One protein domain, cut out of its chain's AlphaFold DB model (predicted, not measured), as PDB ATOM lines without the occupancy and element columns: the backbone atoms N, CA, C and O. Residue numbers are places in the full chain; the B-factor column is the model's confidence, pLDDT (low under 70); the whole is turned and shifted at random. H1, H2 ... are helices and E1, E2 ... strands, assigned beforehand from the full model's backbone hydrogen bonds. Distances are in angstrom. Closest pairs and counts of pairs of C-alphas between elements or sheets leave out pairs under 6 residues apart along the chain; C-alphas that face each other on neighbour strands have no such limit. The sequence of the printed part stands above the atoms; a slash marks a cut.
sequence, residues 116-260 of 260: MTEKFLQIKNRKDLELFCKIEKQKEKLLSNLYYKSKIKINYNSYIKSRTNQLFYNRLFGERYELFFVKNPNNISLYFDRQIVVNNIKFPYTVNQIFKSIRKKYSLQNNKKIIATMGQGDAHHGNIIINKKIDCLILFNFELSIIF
ATOM      1  N   MET A 116     191.581 186.304 113.746       79.69
ATOM      2  CA  MET A 116     191.695 187.409 114.679       79.69
ATOM      3  C   MET A 116     192.484 188.572 114.051       79.69
ATOM      4  O   MET A 116     192.107 189.728 114.217       79.69
ATOM      5  N   THR A 117     193.485 188.273 113.213       79.19
ATOM      6  CA  THR A 117     194.234 189.282 112.438       79.19
ATOM      7  C   THR A 117     193.334 190.142 111.553       79.19
ATOM      8  O   THR A 117     193.511 191.355 111.511       79.19
ATOM      9  N   GLU A 118     192.348 189.557 110.868       77.50
ATOM     10  CA  GLU A 118     191.442 190.319 109.998       77.50
ATOM     11  C   GLU A 118     190.597 191.296 110.814       77.50
ATOM     12  O   GLU A 118     190.447 192.458 110.436       77.50
ATOM     13  N   LYS A 119     190.114 190.850 111.978       77.81
ATOM     14  CA  LYS A 119     189.373 191.701 112.912       77.81
ATOM     15  C   LYS A 119     190.245 192.858 113.409       77.81
ATOM     16  O   LYS A 119     189.805 194.004 113.400       77.81
ATOM     17  N   PHE A 120     191.494 192.578 113.781       79.94
ATOM     18  CA  PHE A 120     192.440 193.601 114.229       79.94
ATOM     19  C   PHE A 120     192.824 194.594 113.127       79.94
ATOM     20  O   PHE A 120     192.870 195.795 113.388       79.94
ATOM     21  N   LEU A 121     193.037 194.133 111.892       81.81
ATOM     22  CA  LEU A 121     193.312 195.004 110.747       81.81
ATOM     23  C   LEU A 121     192.127 195.925 110.440       81.81
ATOM     24  O   LEU A 121     192.328 197.117 110.221       81.81
ATOM     25  N   GLN A 122     190.895 195.408 110.484       82.81
ATOM     26  CA  GLN A 122     189.690 196.218 110.285       82.81
ATOM     27  C   GLN A 122     189.584 197.356 111.309       82.81
ATOM     28  O   GLN A 122     189.251 198.479 110.944       82.81
ATOM     29  N   ILE A 123     189.895 197.085 112.575       83.25
ATOM     30  CA  ILE A 123     189.814 198.077 113.658       83.25
ATOM     31  C   ILE A 123     190.959 199.078 113.574       83.25
ATOM     32  O   ILE A 123     190.738 200.280 113.707       83.25
ATOM     33  N   LYS A 124     192.172 198.601 113.269       80.75
ATOM     34  CA  LYS A 124     193.330 199.465 113.033       80.75
ATOM     35  C   LYS A 124     193.057 200.453 111.897       80.75
ATOM     36  O   LYS A 124     193.357 201.634 112.043       80.75
ATOM     37  N   ASN A 125     192.433 200.001 110.810       84.69
ATOM     38  CA  ASN A 125     192.058 200.862 109.685       84.69
ATOM     39  C   ASN A 125     191.000 201.910 110.065       84.69
ATOM     40  O   ASN A 125     190.993 202.996 109.495       84.69
ATOM     41  N   ARG A 126     190.146 201.616 111.052       88.50
ATOM     42  CA  ARG A 126     189.181 202.569 111.628       88.50
ATOM     43  C   ARG A 126     189.804 203.527 112.649       88.50
ATOM     44  O   ARG A 126     189.119 204.439 113.090       88.50
ATOM     45  N   LYS A 127     191.076 203.330 113.023       85.81
ATOM     46  CA  LYS A 127     191.791 204.077 114.076       85.81
ATOM     47  C   LYS A 127     191.083 204.060 115.442       85.81
ATOM     48  O   LYS A 127     191.284 204.951 116.258       85.81
ATOM     49  N   ASP A 128     190.295 203.021 115.708       89.25
ATOM     50  CA  ASP A 128     189.534 202.867 116.950       89.25
ATOM     51  C   ASP A 128     190.364 202.092 117.990       89.25
ATOM     52  O   ASP A 128     190.345 200.858 118.063       89.25
ATOM     53  N   LEU A 129     191.168 202.834 118.755       87.50
ATOM     54  CA  LEU A 129     192.065 202.276 119.772       87.50
ATOM     55  C   LEU A 129     191.307 201.656 120.951       87.50
ATOM     56  O   LEU A 129     191.757 200.656 121.513       87.50
ATOM     57  N   GLU A 130     190.154 202.208 121.319       87.38
ATOM     58  CA  GLU A 130     189.378 201.706 122.451       87.38
ATOM     59  C   GLU A 130     188.807 200.318 122.142       87.38
ATOM     60  O   GLU A 130     188.977 199.369 122.922       87.38
ATOM     61  N   LEU A 131     188.222 200.151 120.952       83.94
ATOM     62  CA  LEU A 131     187.743 198.857 120.483       83.94
ATOM     63  C   LEU A 131     188.887 197.851 120.316       83.94
ATOM     64  O   LEU A 131     188.717 196.673 120.647       83.94
ATOM     65  N   PHE A 132     190.057 198.301 119.850       82.81
ATOM     66  CA  PHE A 132     191.258 197.468 119.763       82.81
ATOM     67  C   PHE A 132     191.625 196.897 121.139       82.81
ATOM     68  O   PHE A 132     191.730 195.678 121.299       82.81
ATOM     69  N   CYS A 133     191.757 197.760 122.151       84.75
ATOM     70  CA  CYS A 133     192.089 197.355 123.516       84.75
ATOM     71  C   CYS A 133     191.023 196.430 124.118       84.75
ATOM     72  O   CYS A 133     191.361 195.447 124.781       84.75
ATOM     73  N   LYS A 134     189.735 196.700 123.871       85.12
ATOM     74  CA  LYS A 134     188.627 195.858 124.347       85.12
ATOM     75  C   LYS A 134     188.714 194.439 123.789       85.12
ATOM     76  O   LYS A 134     188.547 193.473 124.534       85.12
ATOM     77  N   ILE A 135     188.994 194.299 122.497       83.00
ATOM     78  CA  ILE A 135     189.088 192.991 121.842       83.00
ATOM     79  C   ILE A 135     190.356 192.246 122.246       83.00
ATOM     80  O   ILE A 135     190.299 191.029 122.425       83.00
ATOM     81  N   GLU A 136     191.472 192.948 122.448       83.50
ATOM     82  CA  GLU A 136     192.697 192.331 122.958       83.50
ATOM     83  C   GLU A 136     192.482 191.757 124.364       83.50
ATOM     84  O   GLU A 136     192.757 190.579 124.587       83.50
ATOM     85  N   LYS A 137     191.840 192.510 125.267       85.50
ATOM     86  CA  LYS A 137     191.463 192.011 126.602       85.50
ATOM     87  C   LYS A 137     190.528 190.802 126.536       85.50
ATOM     88  O   LYS A 137     190.686 189.847 127.295       85.50
ATOM     89  N   GLN A 138     189.546 190.811 125.631       82.75
ATOM     90  CA  GLN A 138     188.653 189.662 125.431       82.75
ATOM     91  C   GLN A 138     189.417 188.427 124.940       82.75
ATOM     92  O   GLN A 138     189.196 187.329 125.454       82.75
ATOM     93  N   LYS A 139     190.343 188.601 123.989       83.00
ATOM     94  CA  LYS A 139     191.221 187.534 123.494       83.00
ATOM     95  C   LYS A 139     192.062 186.949 124.624       83.00
ATOM     96  O   LYS A 139     192.081 185.734 124.790       83.00
ATOM     97  N   GLU A 140     192.731 187.794 125.406       85.06
ATOM     98  CA  GLU A 140     193.557 187.370 126.541       85.06
ATOM     99  C   GLU A 140     192.739 186.606 127.582       85.06
ATOM    100  O   GLU A 140     193.166 185.546 128.035       85.06
ATOM    101  N   LYS A 141     191.526 187.076 127.897       84.69
ATOM    102  CA  LYS A 141     190.613 186.377 128.810       84.69
ATOM    103  C   LYS A 141     190.240 184.988 128.287       84.69
ATOM    104  O   LYS A 141     190.279 184.020 129.043       84.69
ATOM    105  N   LEU A 142     189.901 184.872 127.002       81.06
ATOM    106  CA  LEU A 142     189.559 183.590 126.382       81.06
ATOM    107  C   LEU A 142     190.759 182.632 126.339       81.06
ATOM    108  O   LEU A 142     190.609 181.469 126.714       81.06
ATOM    109  N   LEU A 143     191.944 183.113 125.950       80.88
ATOM    110  CA  LEU A 143     193.180 182.322 125.957       80.88
ATOM    111  C   LEU A 143     193.547 181.869 127.371       80.88
ATOM    112  O   LEU A 143     193.843 180.696 127.578       80.88
ATOM    113  N   SER A 144     193.468 182.766 128.355       83.81
ATOM    114  CA  SER A 144     193.718 182.448 129.761       83.81
ATOM    115  C   SER A 144     192.768 181.366 130.266       83.81
ATOM    116  O   SER A 144     193.208 180.409 130.898       83.81
ATOM    117  N   ASN A 145     191.474 181.463 129.950       83.12
ATOM    118  CA  ASN A 145     190.487 180.448 130.324       83.12
ATOM    119  C   ASN A 145     190.772 179.094 129.662       83.12
ATOM    120  O   ASN A 145     190.671 178.055 130.313       83.12
ATOM    121  N   LEU A 146     191.138 179.101 128.381       79.94
ATOM    122  CA  LEU A 146     191.499 177.903 127.628       79.94
ATOM    123  C   LEU A 146     192.747 177.231 128.225       79.94
ATOM    124  O   LEU A 146     192.725 176.037 128.522       79.94
ATOM    125  N   TYR A 147     193.787 178.005 128.526       82.44
ATOM    126  CA  TYR A 147     194.993 177.503 129.177       82.44
ATOM    127  C   TYR A 147     194.731 177.020 130.601       82.44
ATOM    128  O   TYR A 147     195.197 175.947 130.976       82.44
ATOM    129  N   TYR A 148     193.912 177.729 131.375       84.62
ATOM    130  CA  TYR A 148     193.528 177.300 132.715       84.62
ATOM    131  C   TYR A 148     192.863 175.916 132.712       84.62
ATOM    132  O   TYR A 148     193.202 175.080 133.548       84.62
ATOM    133  N   LYS A 149     191.972 175.649 131.748       82.69
ATOM    134  CA  LYS A 149     191.311 174.342 131.585       82.69
ATOM    135  C   LYS A 149     192.267 173.231 131.144       82.69
ATOM    136  O   LYS A 149     192.035 172.074 131.466       82.69
ATOM    137  N   SER A 150     193.350 173.576 130.453       82.31
ATOM    138  CA  SER A 150     194.361 172.623 129.970       82.31
ATOM    139  C   SER A 150     195.447 172.264 130.998       82.31
ATOM    140  O   SER A 150     196.432 171.605 130.657       82.31
ATOM    141  N   LYS A 151     195.309 172.723 132.248       86.19
ATOM    142  CA  LYS A 151     196.270 172.437 133.316       86.19
ATOM    143  C   LYS A 151     196.269 170.956 133.666       86.19
ATOM    144  O   LYS A 151     195.243 170.390 134.035       86.19
ATOM    145  N   ILE A 152     197.449 170.354 133.651       84.06
ATOM    146  CA  ILE A 152     197.670 168.968 134.052       84.06
ATOM    147  C   ILE A 152     198.788 168.868 135.084       84.06
ATOM    148  O   ILE A 152     199.689 169.703 135.142       84.06
ATOM    149  N   LYS A 153     198.754 167.820 135.909       87.56
ATOM    150  CA  LYS A 153     199.869 167.490 136.801       87.56
ATOM    151  C   LYS A 153     200.805 166.519 136.092       87.56
ATOM    152  O   LYS A 153     200.386 165.419 135.746       87.56
ATOM    153  N   ILE A 154     202.069 166.898 135.928       85.94
ATOM    154  CA  ILE A 154     203.108 166.027 135.363       85.94
ATOM    155  C   ILE A 154     204.328 165.961 136.273       85.94
ATOM    156  O   ILE A 154     204.551 166.831 137.118       85.94
ATOM    157  N   ASN A 155     205.121 164.903 136.115       87.12
ATOM    158  CA  ASN A 155     206.411 164.794 136.787       87.12
ATOM    159  C   ASN A 155     207.362 165.868 136.234       87.12
ATOM    160  O   ASN A 155     207.461 166.044 135.017       87.12
ATOM    161  N   TYR A 156     208.081 166.555 137.122       84.75
ATOM    162  CA  TYR A 156     209.101 167.538 136.773       84.75
ATOM    163  C   TYR A 156     210.134 166.996 135.773       84.75
ATOM    164  O   TYR A 156     210.488 167.680 134.815       84.75
ATOM    165  N   ASN A 157     210.548 165.735 135.921       83.56
ATOM    166  CA  ASN A 157     211.494 165.103 135.002       83.56
ATOM    167  C   ASN A 157     210.924 164.975 133.583       83.56
ATOM    168  O   ASN A 157     211.646 165.179 132.613       83.56
ATOM    169  N   SER A 158     209.632 164.678 133.447       81.75
ATOM    170  CA  SER A 158     208.956 164.649 132.146       81.75
ATOM    171  C   SER A 158     208.770 166.059 131.582       81.75
ATOM    172  O   SER A 158     208.967 166.274 130.389       81.75
ATOM    173  N   TYR A 159     208.446 167.032 132.438       82.19
ATOM    174  CA  TYR A 159     208.306 168.436 132.056       82.19
ATOM    175  C   TYR A 159     209.604 169.005 131.480       82.19
ATOM    176  O   TYR A 159     209.596 169.523 130.362       82.19
ATOM    177  N   ILE A 160     210.722 168.877 132.202       81.25
ATOM    178  CA  ILE A 160     212.006 169.471 131.812       81.25
ATOM    179  C   ILE A 160     212.611 168.773 130.587       81.25
ATOM    180  O   ILE A 160     213.256 169.418 129.765       81.25
ATOM    181  N   LYS A 161     212.354 167.464 130.429       80.62
ATOM    182  CA  LYS A 161     212.771 166.676 129.260       80.62
ATOM    183  C   LYS A 161     211.885 166.888 128.037       80.62
ATOM    184  O   LYS A 161     212.252 166.444 126.952       80.62
ATOM    185  N   SER A 162     210.735 167.553 128.173       76.94
ATOM    186  CA  SER A 162     209.937 167.891 126.997       76.94
ATOM    187  C   SER A 162     210.756 168.776 126.059       76.94
ATOM    188  O   SER A 162     211.472 169.680 126.494       76.94
ATOM    189  N   ARG A 163     210.651 168.523 124.753       72.50
ATOM    190  CA  ARG A 163     211.462 169.190 123.727       72.50
ATOM    191  C   ARG A 163     211.471 170.711 123.869       72.50
ATOM    192  O   ARG A 163     212.518 171.336 123.733       72.50
ATOM    193  N   THR A 164     210.317 171.318 124.125       72.62
ATOM    194  CA  THR A 164     210.234 172.775 124.235       72.62
ATOM    195  C   THR A 164     210.898 173.289 125.504       72.62
ATOM    196  O   THR A 164     211.634 174.271 125.436       72.62
ATOM    197  N   ASN A 165     210.718 172.614 126.641       77.94
ATOM    198  CA  ASN A 165     211.425 173.000 127.857       77.94
ATOM    199  C   ASN A 165     212.927 172.750 127.748       77.94
ATOM    200  O   ASN A 165     213.679 173.562 128.267       77.94
ATOM    201  N   GLN A 166     213.376 171.746 126.991       78.75
ATOM    202  CA  GLN A 166     214.789 171.595 126.637       78.75
ATOM    203  C   GLN A 166     215.289 172.748 125.757       78.75
ATOM    204  O   GLN A 166     216.362 173.286 126.005       78.75
ATOM    205  N   LEU A 167     214.517 173.181 124.753       77.19
ATOM    206  CA  LEU A 167     214.874 174.348 123.936       77.19
ATOM    207  C   LEU A 167     214.960 175.621 124.784       77.19
ATOM    208  O   LEU A 167     215.882 176.413 124.605       77.19
ATOM    209  N   PHE A 168     214.010 175.825 125.694       79.19
ATOM    210  CA  PHE A 168     214.009 176.972 126.595       79.19
ATOM    211  C   PHE A 168     215.154 176.897 127.607       79.19
ATOM    212  O   PHE A 168     215.870 177.877 127.788       79.19
ATOM    213  N   TYR A 169     215.405 175.720 128.178       81.44
ATOM    214  CA  TYR A 169     216.555 175.444 129.034       81.44
ATOM    215  C   TYR A 169     217.864 175.787 128.314       81.44
ATOM    216  O   TYR A 169     218.638 176.610 128.792       81.44
ATOM    217  N   ASN A 170     218.067 175.278 127.098       80.50
ATOM    218  CA  ASN A 170     219.258 175.568 126.298       80.50
ATOM    219  C   ASN A 170     219.375 177.057 125.928       80.50
ATOM    220  O   ASN A 170     220.478 177.560 125.749       80.50
ATOM    221  N   ARG A 171     218.260 177.791 125.827       80.06
ATOM    222  CA  ARG A 171     218.270 179.252 125.631       80.06
ATOM    223  C   ARG A 171     218.580 180.039 126.902       80.06
ATOM    224  O   ARG A 171     218.986 181.186 126.780       80.06
ATOM    225  N   LEU A 172     218.369 179.468 128.085       81.12
ATOM    226  CA  LEU A 172     218.647 180.106 129.377       81.12
ATOM    227  C   LEU A 172     220.044 179.796 129.923       81.12
ATOM    228  O   LEU A 172     220.623 180.626 130.632       81.12
ATOM    229  N   PHE A 173     220.534 178.588 129.642       82.81
ATOM    230  CA  PHE A 173     221.773 178.030 130.188       82.81
ATOM    231  C   PHE A 173     222.835 177.740 129.122       82.81
ATOM    232  O   PHE A 173     223.965 177.431 129.476       82.81
ATOM    233  N   GLY A 174     222.486 177.790 127.836       81.19
ATOM    234  CA  GLY A 174     223.407 177.468 126.750       81.19
ATOM    235  C   GLY A 174     224.074 178.688 126.123       81.19
ATOM    236  O   GLY A 174     223.767 179.841 126.425       81.19
ATOM    237  N   GLU A 175     224.943 178.405 125.157       81.31
ATOM    238  CA  GLU A 175     225.825 179.363 124.484       81.31
ATOM    239  C   GLU A 175     225.099 180.584 123.895       81.31
ATOM    240  O   GLU A 175     225.605 181.701 123.937       81.31
ATOM    241  N   ARG A 176     223.862 180.413 123.406       79.19
ATOM    242  CA  ARG A 176     223.074 181.532 122.860       79.19
ATOM    243  C   ARG A 176     222.736 182.599 123.900       79.19
ATOM    244  O   ARG A 176     222.671 183.769 123.534       79.19
ATOM    245  N   TYR A 177     222.512 182.217 125.159       82.62
ATOM    246  CA  TYR A 177     222.323 183.186 126.240       82.62
ATOM    247  C   TYR A 177     223.583 184.033 126.403       82.62
ATOM    248  O   TYR A 177     223.511 185.260 126.456       82.62
ATOM    249  N   GLU A 178     224.737 183.365 126.456       82.19
ATOM    250  CA  GLU A 178     226.019 184.030 126.643       82.19
ATOM    251  C   GLU A 178     226.312 184.980 125.491       82.19
ATOM    252  O   GLU A 178     226.575 186.150 125.735       82.19
ATOM    253  N   LEU A 179     226.198 184.514 124.246       81.75
ATOM    254  CA  LEU A 179     226.445 185.327 123.055       81.75
ATOM    255  C   LEU A 179     225.531 186.552 122.984       81.75
ATOM    256  O   LEU A 179     225.979 187.634 122.618       81.75
ATOM    257  N   PHE A 180     224.252 186.397 123.333       81.19
ATOM    258  CA  PHE A 180     223.285 187.479 123.185       81.19
ATOM    259  C   PHE A 180     223.344 188.506 124.319       81.19
ATOM    260  O   PHE A 180     223.172 189.695 124.055       81.19
ATOM    261  N   PHE A 181     223.577 188.072 125.562       81.38
ATOM    262  CA  PHE A 181     223.472 188.946 126.733       81.38
ATOM    263  C   PHE A 181     224.805 189.278 127.401       81.38
ATOM    264  O   PHE A 181     224.945 190.402 127.870       81.38
ATOM    265  N   VAL A 182     225.757 188.340 127.450       78.69
ATOM    266  CA  VAL A 182     226.990 188.457 128.255       78.69
ATOM    267  C   VAL A 182     228.192 188.854 127.400       78.69
ATOM    268  O   VAL A 182     228.893 189.809 127.703       78.69
ATOM    269  N   LYS A 183     228.416 188.126 126.305       80.19
ATOM    270  CA  LYS A 183     229.521 188.306 125.351       80.19
ATOM    271  C   LYS A 183     229.158 189.260 124.208       80.19
ATOM    272  O   LYS A 183     229.938 189.434 123.278       80.19
ATOM    273  N   ASN A 184     227.961 189.842 124.245       79.06
ATOM    274  CA  ASN A 184     227.519 190.805 123.248       79.06
ATOM    275  C   ASN A 184     228.382 192.076 123.353       79.06
ATOM    276  O   ASN A 184     228.504 192.600 124.460       79.06
ATOM    277  N   PRO A 185     228.923 192.615 122.245       76.50
ATOM    278  CA  PRO A 185     229.701 193.858 122.255       76.50
ATOM    279  C   PRO A 185     228.964 195.048 122.886       76.50
ATOM    280  O   PRO A 185     229.587 195.924 123.474       76.50
ATOM    281  N   ASN A 186     227.627 195.049 122.833       79.81
ATOM    282  CA  ASN A 186     226.780 196.073 123.448       79.81
ATOM    283  C   ASN A 186     226.584 195.873 124.966       79.81
ATOM    284  O   ASN A 186     225.858 196.641 125.596       79.81
ATOM    285  N   ASN A 187     227.173 194.815 125.532       73.69
ATOM    286  CA  ASN A 187     227.228 194.460 126.950       73.69
ATOM    287  C   ASN A 187     225.896 194.650 127.697       73.69
ATOM    288  O   ASN A 187     225.807 195.299 128.742       73.69
ATOM    289  N   ILE A 188     224.828 194.078 127.131       81.06
ATOM    290  CA  ILE A 188     223.453 194.222 127.630       81.06
ATOM    291  C   ILE A 188     223.340 193.741 129.091       81.06
ATOM    292  O   ILE A 188     222.547 194.289 129.861       81.06
ATOM    293  N   SER A 189     224.165 192.773 129.506       83.19
ATOM    294  CA  SER A 189     224.225 192.293 130.888       83.19
ATOM    295  C   SER A 189     224.541 193.370 131.929       83.19
ATOM    296  O   SER A 189     224.102 193.219 133.067       83.19
ATOM    297  N   LEU A 190     225.211 194.477 131.578       85.81
ATOM    298  CA  LEU A 190     225.485 195.581 132.518       85.81
ATOM    299  C   LEU A 190     224.212 196.229 133.073       85.81
ATOM    300  O   LEU A 190     224.226 196.836 134.143       85.81
ATOM    301  N   TYR A 191     223.100 196.117 132.349       87.00
ATOM    302  CA  TYR A 191     221.823 196.687 132.763       87.00
ATOM    303  C   TYR A 191     221.002 195.729 133.631       87.00
ATOM    304  O   TYR A 191     219.936 196.110 134.109       87.00
ATOM    305  N   PHE A 192     221.459 194.493 133.849       89.88
ATOM    306  CA  PHE A 192     220.613 193.460 134.441       89.88
ATOM    307  C   PHE A 192     220.281 193.689 135.910       89.88
ATOM    308  O   PHE A 192     219.214 193.264 136.350       89.88
ATOM    309  N   ASP A 193     221.153 194.369 136.648       91.81
ATOM    310  CA  ASP A 193     220.918 194.737 138.046       91.81
ATOM    311  C   ASP A 193     220.222 196.095 138.200       91.81
ATOM    312  O   ASP A 193     219.922 196.516 139.315       91.81
ATOM    313  N   ARG A 194     219.903 196.779 137.091       91.69
ATOM    314  CA  ARG A 194     219.139 198.026 137.145       91.69
ATOM    315  C   ARG A 194     217.652 197.750 137.345       91.69
ATOM    316  O   ARG A 194     217.107 196.739 136.893       91.69
ATOM    317  N   GLN A 195     216.985 198.690 138.010       90.81
ATOM    318  CA  GLN A 195     215.540 198.656 138.181       90.81
ATOM    319  C   GLN A 195     214.841 198.862 136.832       90.81
ATOM    320  O   GLN A 195     215.152 199.798 136.095       90.81
ATOM    321  N   ILE A 196     213.883 197.989 136.518       89.81
ATOM    322  CA  ILE A 196     213.078 198.100 135.302       89.81
ATOM    323  C   ILE A 196     212.005 199.166 135.533       89.81
ATOM    324  O   ILE A 196     211.229 199.077 136.490       89.81
ATOM    325  N   VAL A 197     211.946 200.153 134.639       88.50
ATOM    326  CA  VAL A 197     210.918 201.196 134.634       88.50
ATOM    327  C   VAL A 197     210.230 201.195 133.273       88.50
ATOM    328  O   VAL A 197     210.885 201.385 132.251       88.50
ATOM    329  N   VAL A 198     208.916 200.975 133.251       84.50
ATOM    330  CA  VAL A 198     208.093 201.040 132.031       84.50
ATOM    331  C   VAL A 198     206.932 201.974 132.318       84.50
ATOM    332  O   VAL A 198     206.202 201.751 133.278       84.50
ATOM    333  N   ASN A 199     206.755 203.024 131.512       87.25
ATOM    334  CA  ASN A 199     205.680 204.011 131.692       87.25
ATOM    335  C   ASN A 199     205.619 204.575 133.127       87.25
ATOM    336  O   ASN A 199     204.555 204.614 133.738       87.25
ATOM    337  N   ASN A 200     206.777 204.951 133.685       89.31
ATOM    338  CA  ASN A 200     206.955 205.427 135.068       89.31
ATOM    339  C   ASN A 200     206.601 204.417 136.178       89.31
ATOM    340  O   ASN A 200     206.712 204.741 137.359       89.31
ATOM    341  N   ILE A 201     206.249 203.177 135.834       90.62
ATOM    342  CA  ILE A 201     206.026 202.102 136.800       90.62
ATOM    343  C   ILE A 201     207.359 201.417 137.078       90.62
ATOM    344  O   ILE A 201     207.978 200.839 136.182       90.62
ATOM    345  N   LYS A 202     207.788 201.475 138.339       91.62
ATOM    346  CA  LYS A 202     208.963 200.760 138.839       91.62
ATOM    347  C   LYS A 202     208.581 199.321 139.157       91.62
ATOM    348  O   LYS A 202     207.746 199.074 140.025       91.62
ATOM    349  N   PHE A 203     209.207 198.370 138.478       89.06
ATOM    350  CA  PHE A 203     208.990 196.958 138.764       89.06
ATOM    351  C   PHE A 203     209.814 196.521 139.985       89.06
ATOM    352  O   PHE A 203     210.917 197.035 140.207       89.06
ATOM    353  N   PRO A 204     209.297 195.567 140.780       89.38
ATOM    354  CA  PRO A 204     209.931 195.143 142.030       89.38
ATOM    355  C   PRO A 204     211.186 194.284 141.827       89.38
ATOM    356  O   PRO A 204     211.955 194.116 142.766       89.38
ATOM    357  N   TYR A 205     211.400 193.743 140.623       91.81
ATOM    358  CA  TYR A 205     212.523 192.860 140.322       91.81
ATOM    359  C   TYR A 205     213.391 193.408 139.189       91.81
ATOM    360  O   TYR A 205     212.881 193.941 138.202       91.81
ATOM    361  N   THR A 206     214.704 193.223 139.309       93.12
ATOM    362  CA  THR A 206     215.666 193.471 138.228       93.12
ATOM    363  C   THR A 206     215.643 192.329 137.210       93.12
ATOM    364  O   THR A 206     215.172 191.222 137.495       93.12
ATOM    365  N   VAL A 207     216.192 192.558 136.015       89.00
ATOM    366  CA  VAL A 207     216.317 191.504 134.990       89.00
ATOM    367  C   VAL A 207     217.143 190.324 135.523       89.00
ATOM    368  O   VAL A 207     216.777 189.167 135.306       89.00
ATOM    369  N   ASN A 208     218.203 190.590 136.293       89.19
ATOM    370  CA  ASN A 208     219.023 189.555 136.924       89.19
ATOM    371  C   ASN A 208     218.207 188.707 137.912       89.19
ATOM    372  O   ASN A 208     218.290 187.480 137.905       89.19
ATOM    373  N   GLN A 209     217.381 189.343 138.747       91.38
ATOM    374  CA  GLN A 209     216.513 188.641 139.697       91.38
ATOM    375  C   GLN A 209     215.460 187.789 138.981       91.38
ATOM    376  O   GLN A 209     215.217 186.647 139.382       91.38
ATOM    377  N   ILE A 210     214.884 188.294 137.885       89.31
ATOM    378  CA  ILE A 210     213.964 187.533 137.032       89.31
ATOM    379  C   ILE A 210     214.678 186.301 136.459       89.31
ATOM    380  O   ILE A 210     214.185 185.182 136.616       89.31
ATOM    381  N   PHE A 211     215.868 186.462 135.868       87.00
ATOM    382  CA  PHE A 211     216.632 185.334 135.328       87.00
ATOM    383  C   PHE A 211     217.040 184.324 136.400       87.00
ATOM    384  O   PHE A 211     216.908 183.125 136.164       87.00
ATOM    385  N   LYS A 212     217.482 184.764 137.584       88.25
ATOM    386  CA  LYS A 212     217.799 183.874 138.715       88.25
ATOM    387  C   LYS A 212     216.584 183.039 139.122       88.25
ATOM    388  O   LYS A 212     216.700 181.821 139.255       88.25
ATOM    389  N   SER A 213     215.414 183.663 139.247       85.88
ATOM    390  CA  SER A 213     214.158 182.973 139.570       85.88
ATOM    391  C   SER A 213     213.759 181.959 138.496       85.88
ATOM    392  O   SER A 213     213.415 180.819 138.817       85.88
ATOM    393  N   ILE A 214     213.864 182.328 137.215       85.50
ATOM    394  CA  ILE A 214     213.588 181.418 136.096       85.50
ATOM    395  C   ILE A 214     214.578 180.247 136.112       85.50
ATOM    396  O   ILE A 214     214.160 179.094 136.058       85.50
ATOM    397  N   ARG A 215     215.880 180.502 136.255       86.56
ATOM    398  CA  ARG A 215     216.898 179.444 136.312       86.56
ATOM    399  C   ARG A 215     216.654 178.483 137.472       86.56
ATOM    400  O   ARG A 215     216.714 177.277 137.269       86.56
ATOM    401  N   LYS A 216     216.275 178.990 138.648       84.62
ATOM    402  CA  LYS A 216     215.897 178.158 139.800       84.62
ATOM    403  C   LYS A 216     214.661 177.288 139.523       84.62
ATOM    404  O   LYS A 216     214.607 176.148 139.977       84.62
ATOM    405  N   LYS A 217     213.681 177.781 138.752       79.31
ATOM    406  CA  LYS A 217     212.524 176.977 138.304       79.31
ATOM    407  C   LYS A 217     212.945 175.825 137.383       79.31
ATOM    408  O   LYS A 217     212.289 174.793 137.413       79.31
ATOM    409  N   TYR A 218     213.992 176.015 136.576       78.38
ATOM    410  CA  TYR A 218     214.471 175.050 135.576       78.38
ATOM    411  C   TYR A 218     215.670 174.198 136.045       78.38
ATOM    412  O   TYR A 218     216.062 173.265 135.347       78.38
ATOM    413  N   SER A 219     216.243 174.464 137.223       76.56
ATOM    414  CA  SER A 219     217.256 173.604 137.852       76.56
ATOM    415  C   SER A 219     216.644 172.297 138.375       76.56
ATOM    416  O   SER A 219     215.476 172.275 138.757       76.56
ATOM    417  N   LEU A 220     217.402 171.195 138.366       66.19
ATOM    418  CA  LEU A 220     216.924 169.848 138.716       66.19
ATOM    419  C   LEU A 220     216.252 169.802 140.102       66.19
ATOM    420  O   LEU A 220     216.905 169.965 141.128       66.19
ATOM    421  N   GLN A 221     214.942 169.539 140.124       66.00
ATOM    422  CA  GLN A 221     214.181 169.195 141.326       66.00
ATOM    423  C   GLN A 221     213.636 167.777 141.143       66.00
ATOM    424  O   GLN A 221     212.603 167.574 140.500       66.00
ATOM    425  N   ASN A 222     214.355 166.780 141.659       63.31
ATOM    426  CA  ASN A 222     213.954 165.384 141.507       63.31
ATOM    427  C   ASN A 222     212.612 165.113 142.217       63.31
ATOM    428  O   ASN A 222     212.351 165.611 143.309       63.31
ATOM    429  N   ASN A 223     211.762 164.302 141.579       69.69
ATOM    430  CA  ASN A 223     210.527 163.710 142.122       69.69
ATOM    431  C   ASN A 223     209.356 164.652 142.470       69.69
ATOM    432  O   ASN A 223     208.377 164.216 143.077       69.69
ATOM    433  N   LYS A 224     209.369 165.913 142.026       82.88
ATOM    434  CA  LYS A 224     208.230 166.825 142.226       82.88
ATOM    435  C   LYS A 224     207.173 166.682 141.124       82.88
ATOM    436  O   LYS A 224     207.498 166.617 139.938       82.88
ATOM    437  N   LYS A 225     205.885 166.692 141.491       84.75
ATOM    438  CA  LYS A 225     204.787 166.944 140.540       84.75
ATOM    439  C   LYS A 225     204.608 168.449 140.371       84.75
ATOM    440  O   LYS A 225     204.523 169.174 141.360       84.75
ATOM    441  N   ILE A 226     204.512 168.910 139.132       86.06
ATOM    442  CA  ILE A 226     204.247 170.312 138.812       86.06
ATOM    443  C   ILE A 226     202.959 170.443 138.008       86.06
ATOM    444  O   ILE A 226     202.559 169.520 137.296       86.06
ATOM    445  N   ILE A 227     202.306 171.595 138.149       85.88
ATOM    446  CA  ILE A 227     201.192 171.972 137.283       85.88
ATOM    447  C   ILE A 227     201.808 172.512 136.003       85.88
ATOM    448  O   ILE A 227     202.497 173.530 136.040       85.88
ATOM    449  N   ALA A 228     201.557 171.812 134.908       83.31
ATOM    450  CA  ALA A 228     201.935 172.226 133.576       83.31
ATOM    451  C   ALA A 228     200.692 172.596 132.769       83.31
ATOM    452  O   ALA A 228     199.599 172.087 133.019       83.31
ATOM    453  N   THR A 229     200.851 173.490 131.807       82.44
ATOM    454  CA  THR A 229     199.777 173.989 130.952       82.44
ATOM    455  C   THR A 229     200.115 173.717 129.498       82.44
ATOM    456  O   THR A 229     201.205 174.044 129.034       82.44
ATOM    457  N   MET A 230     199.181 173.130 128.761       74.69
ATOM    458  CA  MET A 230     199.377 172.881 127.336       74.69
ATOM    459  C   MET A 230     199.080 174.148 126.548       74.69
ATOM    460  O   MET A 230     197.985 174.697 126.625       74.69
ATOM    461  N   GLY A 231     200.055 174.619 125.778       71.31
ATOM    462  CA  GLY A 231     199.905 175.809 124.956       71.31
ATOM    463  C   GLY A 231     200.399 175.618 123.528       71.31
ATOM    464  O   GLY A 231     201.289 174.827 123.245       71.31
ATOM    465  N   GLN A 232     199.825 176.384 122.602       73.31
ATOM    466  CA  GLN A 232     200.244 176.374 121.196       73.31
ATOM    467  C   GLN A 232     201.591 177.096 120.979       73.31
ATOM    468  O   GLN A 232     202.254 176.849 119.979       73.31
ATOM    469  N   GLY A 233     202.038 177.923 121.931       69.19
ATOM    470  CA  GLY A 233     203.386 178.507 121.933       69.19
ATOM    471  C   GLY A 233     203.596 179.777 121.132       69.19
ATOM    472  O   GLY A 233     204.581 180.473 121.355       69.19
ATOM    473  N   ASP A 234     202.676 180.073 120.226       74.12
ATOM    474  CA  ASP A 234     202.724 181.194 119.297       74.12
ATOM    475  C   ASP A 234     201.292 181.657 118.966       74.12
ATOM    476  O   ASP A 234     200.870 181.748 117.809       74.12
ATOM    477  N   ALA A 235     200.480 181.848 120.015       75.25
ATOM    478  CA  ALA A 235     199.046 182.115 119.900       75.25
ATOM    479  C   ALA A 235     198.796 183.601 119.595       75.25
ATOM    480  O   ALA A 235     198.039 184.293 120.278       75.25
ATOM    481  N   HIS A 236     199.490 184.120 118.582       78.25
ATOM    482  CA  HIS A 236     199.285 185.462 118.060       78.25
ATOM    483  C   HIS A 236     198.044 185.502 117.155       78.25
ATOM    484  O   HIS A 236     197.490 184.473 116.763       78.25
ATOM    485  N   HIS A 237     197.594 186.705 116.784       77.94
ATOM    486  CA  HIS A 237     196.351 186.901 116.022       77.94
ATOM    487  C   HIS A 237     196.298 186.142 114.685       77.94
ATOM    488  O   HIS A 237     195.213 185.956 114.130       77.94
ATOM    489  N   GLY A 238     197.451 185.752 114.136       73.06
ATOM    490  CA  GLY A 238     197.575 185.032 112.865       73.06
ATOM    491  C   GLY A 238     197.315 183.533 112.975       73.06
ATOM    492  O   GLY A 238     197.040 182.918 111.955       73.06
ATOM    493  N   ASN A 239     197.331 182.981 114.192       77.88
ATOM    494  CA  ASN A 239     197.125 181.557 114.485       77.88
ATOM    495  C   ASN A 239     195.824 181.302 115.278       77.88
ATOM    496  O   ASN A 239     195.636 180.231 115.854       77.88
ATOM    497  N   ILE A 240     194.924 182.295 115.329       80.94
ATOM    498  CA  ILE A 240     193.645 182.227 116.046       80.94
ATOM    499  C   ILE A 240     192.487 182.459 115.074       80.94
ATOM    500  O   ILE A 240     192.376 183.531 114.472       80.94
ATOM    501  N   ILE A 241     191.587 181.480 114.987       79.00
ATOM    502  CA  ILE A 241     190.278 181.620 114.343       79.00
ATOM    503  C   ILE A 241     189.237 181.896 115.426       79.00
ATOM    504  O   ILE A 241     189.148 181.166 116.416       79.00
ATOM    505  N   ILE A 242     188.428 182.937 115.225       74.31
ATOM    506  CA  ILE A 242     187.208 183.149 116.003       74.31
ATOM    507  C   ILE A 242     186.071 182.446 115.276       74.31
ATOM    508  O   ILE A 242     185.616 182.905 114.221       74.31
ATOM    509  N   ASN A 243     185.583 181.363 115.871       71.19
ATOM    510  CA  ASN A 243     184.384 180.701 115.391       71.19
ATOM    511  C   ASN A 243     183.160 181.273 116.115       71.19
ATOM    512  O   ASN A 243     182.879 180.928 117.262       71.19
ATOM    513  N   LYS A 244     182.417 182.144 115.419       65.00
ATOM    514  CA  LYS A 244     181.213 182.808 115.946       65.00
ATOM    515  C   LYS A 244     180.076 181.844 116.305       65.00
ATOM    516  O   LYS A 244     179.185 182.234 117.041       65.00
ATOM    517  N   LYS A 245     180.067 180.613 115.778       59.28
ATOM    518  CA  LYS A 245     178.992 179.643 116.061       59.28
ATOM    519  C   LYS A 245     179.101 179.017 117.451       59.28
ATOM    520  O   LYS A 245     178.111 178.513 117.959       59.28
ATOM    521  N   ILE A 246     180.299 179.013 118.029       53.31
ATOM    522  CA  ILE A 246     180.609 178.318 119.288       53.31
ATOM    523  C   ILE A 246     181.345 179.223 120.286       53.31
ATOM    524  O   ILE A 246     181.853 178.727 121.287       53.31
ATOM    525  N   ASP A 247     181.431 180.528 119.991       61.28
ATOM    526  CA  ASP A 247     182.098 181.565 120.794       61.28
ATOM    527  C   ASP A 247     183.445 181.125 121.389       61.28
ATOM    528  O   ASP A 247     183.798 181.409 122.536       61.28
ATOM    529  N   CYS A 248     184.235 180.413 120.583       59.12
ATOM    530  CA  CYS A 248     185.502 179.855 121.022       59.12
ATOM    531  C   CYS A 248     186.660 180.260 120.108       59.12
ATOM    532  O   CYS A 248     186.494 180.597 118.928       59.12
ATOM    533  N   LEU A 249     187.856 180.236 120.696       72.44
ATOM    534  CA  LEU A 249     189.106 180.396 119.974       72.44
ATOM    535  C   LEU A 249     189.566 179.024 119.501       72.44
ATOM    536  O   LEU A 249     189.765 178.123 120.316       72.44
ATOM    537  N   ILE A 250     189.769 178.893 118.195       69.88
ATOM    538  CA  ILE A 250     190.392 177.713 117.608       69.88
ATOM    539  C   ILE A 250     191.823 178.075 117.250       69.88
ATOM    540  O   ILE A 250     192.075 179.022 116.498       69.88
ATOM    541  N   LEU A 251     192.754 177.325 117.832       72.00
ATOM    542  CA  LEU A 251     194.176 177.465 117.565       72.00
ATOM    543  C   LEU A 251     194.535 176.587 116.370       72.00
ATOM    544  O   LEU A 251     194.017 175.481 116.214       72.00
ATOM    545  N   PHE A 252     195.420 177.084 115.519       66.44
ATOM    546  CA  PHE A 252     195.958 176.330 114.395       66.44
ATOM    547  C   PHE A 252     197.441 176.656 114.215       66.44
ATOM    548  O   PHE A 252     197.966 177.549 114.877       66.44
ATOM    549  N   ASN A 253     198.118 175.918 113.333       63.47
ATOM    550  CA  ASN A 253     199.550 176.065 113.070       63.47
ATOM    551  C   ASN A 253     200.422 175.760 114.308       63.47
ATOM    552  O   ASN A 253     200.939 176.641 114.992       63.47
ATOM    553  N   PHE A 254     200.575 174.470 114.612       58.69
ATOM    554  CA  PHE A 254     201.157 173.972 115.865       58.69
ATOM    555  C   PHE A 254     202.671 173.722 115.823       58.69
ATOM    556  O   PHE A 254     203.210 173.014 116.678       58.69
ATOM    557  N   GLU A 255     203.385 174.306 114.860       56.44
ATOM    558  CA  GLU A 255     204.819 174.061 114.632       56.44
ATOM    559  C   GLU A 255     205.700 174.352 115.868       56.44
ATOM    560  O   GLU A 255     206.774 173.756 116.025       56.44
ATOM    561  N   LEU A 256     205.222 175.215 116.774       49.62
ATOM    562  CA  LEU A 256     205.927 175.691 117.967       49.62
ATOM    563  C   LEU A 256     205.269 175.317 119.302       49.62
ATOM    564  O   LEU A 256     205.569 175.949 120.307       49.62
ATOM    565  N   SER A 257     204.426 174.289 119.354       51.88
ATOM    566  CA  SER A 257     203.661 173.998 120.576       51.88
ATOM    567  C   SER A 257     204.489 173.640 121.810       51.88
ATOM    568  O   SER A 257     205.587 173.079 121.727       51.88
ATOM    569  N   ILE A 258     203.959 173.999 122.982       52.75
ATOM    570  CA  ILE A 258     204.707 174.154 124.234       52.75
ATOM    571  C   ILE A 258     203.938 173.550 125.405       52.75
ATOM    572  O   ILE A 258     202.723 173.683 125.520       52.75
ATOM    573  N   ILE A 259     204.684 172.931 126.313       49.75
ATOM    574  CA  ILE A 259     204.215 172.576 127.648       49.75
ATOM    575  C   ILE A 259     204.808 173.616 128.608       49.75
ATOM    576  O   ILE A 259     206.027 173.645 128.778       49.75
ATOM    577  N   PHE A 260     203.969 174.483 129.174       53.25
ATOM    578  CA  PHE A 260     204.325 175.540 130.137       53.25
ATOM    579  C   PHE A 260     204.263 175.077 131.589       53.25
ATOM    580  O   PHE A 260     203.511 174.115 131.844       53.25
TER     581      PHE A 260
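This is residues 116 to 260 of the 260 residues of an uncharacterized protein of bacterium (Candidatus Gribaldobacteria) CG07_land_8_20_14_0_80_33_18 (UniProt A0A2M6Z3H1). An open, loose U: the small twisted ribbon of E1 and E4 makes the base, with a helical arm at either side and an open space between the arms. One arm is the helical hairpin of H1 and H2, with the E5 and E6 hairpin at its side; in the other, H4 and H5 lead away from the base and H7 runs back, with H6 and the E2 and E3 hairpin at the far end. The 145 printed residues hold seven named helices and six strands, in the order H1 H2 E1 H3 H4 H5 H6 E2 E3 H7 E4 E5 E6, with three antiparallel two-stranded sheets. The class is mixed; the whole is loose, with a radius of gyration of the C-alphas of 18.9 A and spans of 46 by 39 by 27 A.

E1, residues 151 to 155, and E4, residues 225 to 231, are antiparallel at 132 degrees, with N 152 and O 228 2.8 A apart. H2, residues 129 to 149, comes closest to E4 at the C-alphas of Tyr 147 and Thr 229, 6.2 A. With residues 129 to 132 alone H2 touches H1, residues 116 to 125, at a shallow tilt of 14 degrees, opposite ways; their closest C-alphas, of Ile 123 and Phe 132, are 6.3 A apart. In the hairpin of E5, residues 240 to 243, and E6, residues 248 to 251, N 241 and O 250 are 2.9 A apart. The closest C-alphas of H1 and E5, of Met 116 and Ile 240, are 5.7 A apart. H3, residues 156 to 161, is close to but not clearly touching H4, residues 163 to 173, with the C-alphas of Ile 160 and Gln 166 6.2 A apart. H7, residues 207 to 218, only just touches H4, with 3 pairs of C-alphas within 8 A, the closest of Tyr 169 and Tyr 218 at 6.9 A. H5, residues 175 to 182, and H6, residues 188 to 191, touch only at the corner, at Phe 181 and Ile 188, C-alphas 5.4 A apart. In the hairpin of E2, residues 195 to 198, and E3, residues 201 to 206, N 201 and O 198 are 2.9 A apart. H2 and H7 are apart. Every O i to N i+4 pair is within hydrogen-bond range in H1, H2, H3, H4, H5 and H7; H6 is too short for one.

H1 begins at C-alpha 116 (191.695, 187.409, 114.679). H2 measures 30.3 A, E4 18.6 A and H7 16.6 A. E6 ends at C-alpha 251 (194.176, 177.465, 117.565).

The C-alphas of Arg 126 and Asn 223, the two farthest apart, are 53.8 A apart. The printed part has no cut and no long link. Residues 258 to 259 pair antiparallel with residues 230 to 231 of E4. Mean pLDDT of the printed part is 79.5, with residues 220 to 223, 244 to 248 and 252 to 260 among those under 70.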